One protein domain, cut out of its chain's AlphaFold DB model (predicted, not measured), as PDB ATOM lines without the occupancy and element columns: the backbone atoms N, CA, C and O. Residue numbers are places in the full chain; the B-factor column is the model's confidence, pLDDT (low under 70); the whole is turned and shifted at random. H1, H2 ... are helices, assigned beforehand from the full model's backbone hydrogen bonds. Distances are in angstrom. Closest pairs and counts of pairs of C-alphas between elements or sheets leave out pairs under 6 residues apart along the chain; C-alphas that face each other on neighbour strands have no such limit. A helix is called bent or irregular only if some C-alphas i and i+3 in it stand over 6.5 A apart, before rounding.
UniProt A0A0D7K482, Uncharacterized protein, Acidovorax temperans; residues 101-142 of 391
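This is residues 101 to 142 of the 391 residues of an uncharacterized protein of Acidovorax temperans (UniProt A0A0D7K482). This is a helical hairpin with arms of unequal length: the short helix H1 runs one way and the longer, kinked H2 folds back beside it, with the loop of residues 101 to 110 before H1. The end with the turn, residues 118 to 123, sticks out. The 42 printed residues hold two named helices, H1 then H2, and no named strand; the class is all helix. The whole is compact, with a radius of gyration of the C-alphas of 10.3 A, and a rod of 34 by 15 by 12 A.

Past residue 110, look for H1, residues 111 to 119, and H2, residues 121 to 139, a hairpin with a tight link. They touch, H2 with residues 123 to 131 alone; the closest C-alphas, of Val 117 and Tyr 124, are 5.0 A apart. They run opposite ways at a shallow tilt of 23 degrees. Every O i to N i+4 pair is within hydrogen-bond range in H1, but 10 of 15 in H2.

Find C-alpha 111 at (35.084, 20.513, -39.500); H1 runs 11.9 A from there. H2 spans 24.5 A, ending at C-alpha 139 at (37.592, 17.361, -24.716). It has a kink of 40 degrees near residue 128 and is irregular: C-alphas 123 and 126 are 7.3 A apart.

The two C-alphas farthest apart, of Ser 122 and Tyr 142, are 34.5 A apart. The printed part has no cut, and no printed residue is under 70 in pLDDT.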
ATOM      1  N   TRP A 101      43.764  13.763 -37.430       88.94
ATOM      2  CA  TRP A 101      43.318  12.961 -36.292       88.94
ATOM      3  C   TRP A 101      44.186  13.114 -35.031       88.94
ATOM      4  O   TRP A 101      43.707  12.925 -33.922       88.94
ATOM      5  N   ALA A 102      45.457  13.493 -35.164       87.00
ATOM      6  CA  ALA A 102      46.335  13.718 -34.011       87.00
ATOM      7  C   ALA A 102      46.362  15.193 -33.563       87.00
ATOM      8  O   ALA A 102      46.796  15.522 -32.458       87.00
ATOM      9  N   CYS A 103      45.920  16.120 -34.419       86.50
ATOM     10  CA  CYS A 103      46.055  17.548 -34.167       86.50
ATOM     11  C   CYS A 103      44.876  18.092 -33.352       86.50
ATOM     12  O   CYS A 103      43.757  18.250 -33.842       86.50
ATOM     13  N   CYS A 104      45.158  18.501 -32.117       86.75
ATOM     14  CA  CYS A 104      44.171  19.150 -31.251       86.75
ATOM     15  C   CYS A 104      44.010  20.659 -31.543       86.75
ATOM     16  O   CYS A 104      43.124  21.318 -31.005       86.75
ATOM     17  N   ARG A 105      44.842  21.235 -32.428       84.31
ATOM     18  CA  ARG A 105      44.872  22.686 -32.693       84.31
ATOM     19  C   ARG A 105      43.620  23.215 -33.394       84.31
ATOM     20  O   ARG A 105      43.317  24.395 -33.260       84.31
ATOM     21  N   SER A 106      42.886  22.370 -34.118       76.75
ATOM     22  CA  SER A 106      41.621  22.736 -34.779       76.75
ATOM     23  C   SER A 106      40.470  23.052 -33.804       76.75
ATOM     24  O   SER A 106      39.398  23.457 -34.242       76.75
ATOM     25  N   GLY A 107      40.678  22.943 -32.484       82.44
ATOM     26  CA  GLY A 107      39.678  23.302 -31.473       82.44
ATOM     27  C   GLY A 107      38.649  22.194 -31.257       82.44
ATOM     28  O   GLY A 107      38.978  21.025 -31.408       82.44
ATOM     29  N   LYS A 108      37.409  22.528 -30.894       82.19
ATOM     30  CA  LYS A 108      36.396  21.547 -30.445       82.19
ATOM     31  C   LYS A 108      36.002  20.495 -31.491       82.19
ATOM     32  O   LYS A 108      35.716  19.366 -31.121       82.19
ATOM     33  N   SER A 109      36.016  20.848 -32.772       84.31
ATOM     34  CA  SER A 109      35.576  19.984 -33.877       84.31
ATOM     35  C   SER A 109      36.517  20.136 -35.067       84.31
ATOM     36  O   SER A 109      36.869  21.268 -35.419       84.31
ATOM     37  N   ASP A 110      36.885  19.036 -35.720       88.25
ATOM     38  CA  ASP A 110      37.609  19.081 -36.991       88.25
ATOM     39  C   ASP A 110      36.608  19.108 -38.152       88.25
ATOM     40  O   ASP A 110      36.307  18.090 -38.774       88.25
ATOM     41  N   ARG A 111      36.088  20.308 -38.442       87.12
ATOM     42  CA  ARG A 111      35.084  20.513 -39.500       87.12
ATOM     43  C   ARG A 111      35.564  20.042 -40.871       87.12
ATOM     44  O   ARG A 111      34.749  19.660 -41.696       87.12
ATOM     45  N   SER A 112      36.872  20.089 -41.117       87.06
ATOM     46  CA  SER A 112      37.471  19.634 -42.370       87.06
ATOM     47  C   SER A 112      37.372  18.119 -42.518       87.06
ATOM     48  O   SER A 112      36.924  17.637 -43.556       87.06
ATOM     49  N   ALA A 113      37.736  17.369 -41.474       88.25
ATOM     50  CA  ALA A 113      37.575  15.918 -41.468       88.25
ATOM     51  C   ALA A 113      36.092  15.515 -41.514       88.25
ATOM     52  O   ALA A 113      35.720  14.606 -42.251       88.25
ATOM     53  N   GLU A 114      35.234  16.211 -40.764       89.94
ATOM     54  CA  GLU A 114      33.784  15.973 -40.752       89.94
ATOM     55  C   GLU A 114      33.154  16.211 -42.129       89.94
ATOM     56  O   GLU A 114      32.381  15.376 -42.595       89.94
ATOM     57  N   GLN A 115      33.527  17.300 -42.810       88.00
ATOM     58  CA  GLN A 115      33.057  17.612 -44.159       88.00
ATOM     59  C   GLN A 115      33.513  16.563 -45.175       88.00
ATOM     60  O   GLN A 115      32.710  16.145 -46.003       88.00
ATOM     61  N   LEU A 116      34.771  16.118 -45.097       89.00
ATOM     62  CA  LEU A 116      35.304  15.077 -45.977       89.00
ATOM     63  C   LEU A 116      34.550  13.749 -45.797       89.00
ATOM     64  O   LEU A 116      34.225  13.071 -46.764       89.00
ATOM     65  N   VAL A 117      34.232  13.383 -44.553       90.88
ATOM     66  CA  VAL A 117      33.414  12.197 -44.264       90.88
ATOM     67  C   VAL A 117      31.983  12.370 -44.776       90.88
ATOM     68  O   VAL A 117      31.415  11.419 -45.305       90.88
ATOM     69  N   ALA A 118      31.405  13.564 -44.629       89.75
ATOM     70  CA  ALA A 118      30.042  13.854 -45.059       89.75
ATOM     71  C   ALA A 118      29.885  13.902 -46.588       89.75
ATOM     72  O   ALA A 118      28.825  13.542 -47.092       89.75
ATOM     73  N   SER A 119      30.913  14.332 -47.328       87.56
ATOM     74  CA  SER A 119      30.863  14.408 -48.792       87.56
ATOM     75  C   SER A 119      30.902  13.033 -49.453       87.56
ATOM     76  O   SER A 119      30.189  12.811 -50.430       87.56
ATOM     77  N   ASN A 120      31.674  12.088 -48.906       88.31
ATOM     78  CA  ASN A 120      31.718  10.717 -49.404       88.31
ATOM     79  C   ASN A 120      31.915   9.704 -48.265       88.31
ATOM     80  O   ASN A 120      33.020   9.228 -47.986       88.31
ATOM     81  N   GLU A 121      30.806   9.337 -47.623       90.25
ATOM     82  CA  GLU A 121      30.808   8.411 -46.487       90.25
ATOM     83  C   GLU A 121      31.329   7.018 -46.863       90.25
ATOM     84  O   GLU A 121      32.031   6.391 -46.072       90.25
ATOM     85  N   SER A 122      31.053   6.552 -48.084       90.81
ATOM     86  CA  SER A 122      31.512   5.237 -48.545       90.81
ATOM     87  C   SER A 122      33.042   5.134 -48.607       90.81
ATOM     88  O   SER A 122      33.606   4.088 -48.291       90.81
ATOM     89  N   LYS A 123      33.721   6.235 -48.953       90.25
ATOM     90  CA  LYS A 123      35.178   6.297 -49.114       90.25
ATOM     91  C   LYS A 123      35.897   6.727 -47.836       90.25
ATOM     92  O   LYS A 123      36.928   6.156 -47.475       90.25
ATOM     93  N   TYR A 124      35.359   7.726 -47.137       92.69
ATOM     94  CA  TYR A 124      36.012   8.349 -45.983       92.69
ATOM     95  C   TYR A 124      35.386   7.977 -44.639       92.69
ATOM     96  O   TYR A 124      35.942   8.335 -43.605       92.69
ATOM     97  N   GLY A 125      34.293   7.207 -44.599       91.94
ATOM     98  CA  GLY A 125      33.643   6.770 -43.355       91.94
ATOM     99  C   GLY A 125      34.589   6.070 -42.374       91.94
ATOM    100  O   GLY A 125      34.460   6.241 -41.162       91.94
ATOM    101  N   ARG A 126      35.624   5.393 -42.890       93.00
ATOM    102  CA  ARG A 126      36.717   4.793 -42.103       93.00
ATOM    103  C   ARG A 126      37.514   5.790 -41.248       93.00
ATOM    104  O   ARG A 126      38.230   5.378 -40.349       93.00
ATOM    105  N   LEU A 127      37.407   7.097 -41.500       92.69
ATOM    106  CA  LEU A 127      38.071   8.146 -40.718       92.69
ATOM    107  C   LEU A 127      37.294   8.534 -39.449       92.69
ATOM    108  O   LEU A 127      37.841   9.225 -38.588       92.69
ATOM    109  N   LYS A 128      36.037   8.092 -39.289       94.12
ATOM    110  CA  LYS A 128      35.212   8.411 -38.108       94.12
ATOM    111  C   LYS A 128      35.867   8.005 -36.773       94.12
ATOM    112  O   LYS A 128      35.899   8.859 -35.888       94.12
ATOM    113  N   PRO A 129      36.447   6.795 -36.611       95.31
ATOM    114  CA  PRO A 129      37.126   6.405 -35.368       95.31
ATOM    115  C   PRO A 129      38.321   7.310 -35.036       95.31
ATOM    116  O   PRO A 129      38.530   7.681 -33.882       95.31
ATOM    117  N   LEU A 130      39.065   7.739 -36.061       95.06
ATOM    118  CA  LEU A 130      40.202   8.650 -35.918       95.06
ATOM    119  C   LEU A 130      39.750  10.043 -35.455       95.06
ATOM    120  O   LEU A 130      40.332  10.617 -34.534       95.06
ATOM    121  N   ASN A 131      38.677  10.579 -36.047       94.06
ATOM    122  CA  ASN A 131      38.114  11.861 -35.619       94.06
ATOM    123  C   ASN A 131      37.498  11.780 -34.208       94.06
ATOM    124  O   ASN A 131      37.571  12.730 -33.424       94.06
ATOM    125  N   ARG A 132      36.929  10.626 -33.846       94.94
ATOM    126  CA  ARG A 132      36.399  10.359 -32.505       94.94
ATOM    127  C   ARG A 132      37.500  10.382 -31.443       94.94
ATOM    128  O   ARG A 132      37.365  11.103 -30.457       94.94
ATOM    129  N   LEU A 133      38.616   9.687 -31.683       96.00
ATOM    130  CA  LEU A 133      39.814   9.731 -30.831       96.00
ATOM    131  C   LEU A 133      40.340  11.164 -30.660       96.00
ATOM    132  O   LEU A 133      40.586  11.619 -29.541       96.00
ATOM    133  N   ARG A 134      40.458  11.896 -31.770       95.19
ATOM    134  CA  ARG A 134      40.882  13.300 -31.786       95.19
ATOM    135  C   ARG A 134      39.994  14.187 -30.916       95.19
ATOM    136  O   ARG A 134      40.480  15.032 -30.167       95.19
ATOM    137  N   THR A 135      38.681  14.014 -31.041       94.81
ATOM    138  CA  THR A 135      37.678  14.804 -30.317       94.81
ATOM    139  C   THR A 135      37.719  14.502 -28.825       94.81
ATOM    140  O   THR A 135      37.685  15.426 -28.014       94.81
ATOM    141  N   TRP A 136      37.888  13.231 -28.456       95.81
ATOM    142  CA  TRP A 136      38.105  12.833 -27.069       95.81
ATOM    143  C   TRP A 136      39.346  13.514 -26.470       95.81
ATOM    144  O   TRP A 136      39.231  14.148 -25.425       95.81
ATOM    145  N   LEU A 137      40.491  13.498 -27.168       95.25
ATOM    146  CA  LEU A 137      41.726  14.164 -26.723       95.25
ATOM    147  C   LEU A 137      41.549  15.669 -26.468       95.25
ATOM    148  O   LEU A 137      42.076  16.200 -25.490       95.25
ATOM    149  N   VAL A 138      40.802  16.357 -27.335       95.00
ATOM    150  CA  VAL A 138      40.489  17.784 -27.165       95.00
ATOM    151  C   VAL A 138      39.593  18.012 -25.956       95.00
ATOM    152  O   VAL A 138      39.828  18.942 -25.185       95.00
ATOM    153  N   ASN A 139      38.573  17.174 -25.777       95.06
ATOM    154  CA  ASN A 139      37.592  17.361 -24.716       95.06
ATOM    155  C   ASN A 139      38.178  17.120 -23.322       95.06
ATOM    156  O   ASN A 139      37.762  17.795 -22.388       95.06
ATOM    157  N   ILE A 140      39.173  16.240 -23.188       95.00
ATOM    158  CA  ILE A 140      39.841  15.955 -21.907       95.00
ATOM    159  C   ILE A 140      41.069  16.841 -21.644       95.00
ATOM    160  O   ILE A 140      41.742  16.679 -20.627       95.00
ATOM    161  N   GLN A 141      41.425  17.756 -22.556       92.50
ATOM    162  CA  GLN A 141      42.681  18.513 -22.470       92.50
ATOM    163  C   GLN A 141      42.832  19.257 -21.133       92.50
ATOM    164  O   GLN A 141      43.931  19.302 -20.581       92.50
ATOM    165  N   TYR A 142      41.737  19.791 -20.600       92.94
ATOM    166  CA  TYR A 142      41.703  20.511 -19.325       92.94
ATOM    167  C   TYR A 142      40.932  19.758 -18.237       92.94
ATOM    168  O   TYR A 142      40.555  20.350 -17.231       92.94
TER     169      TYR A 142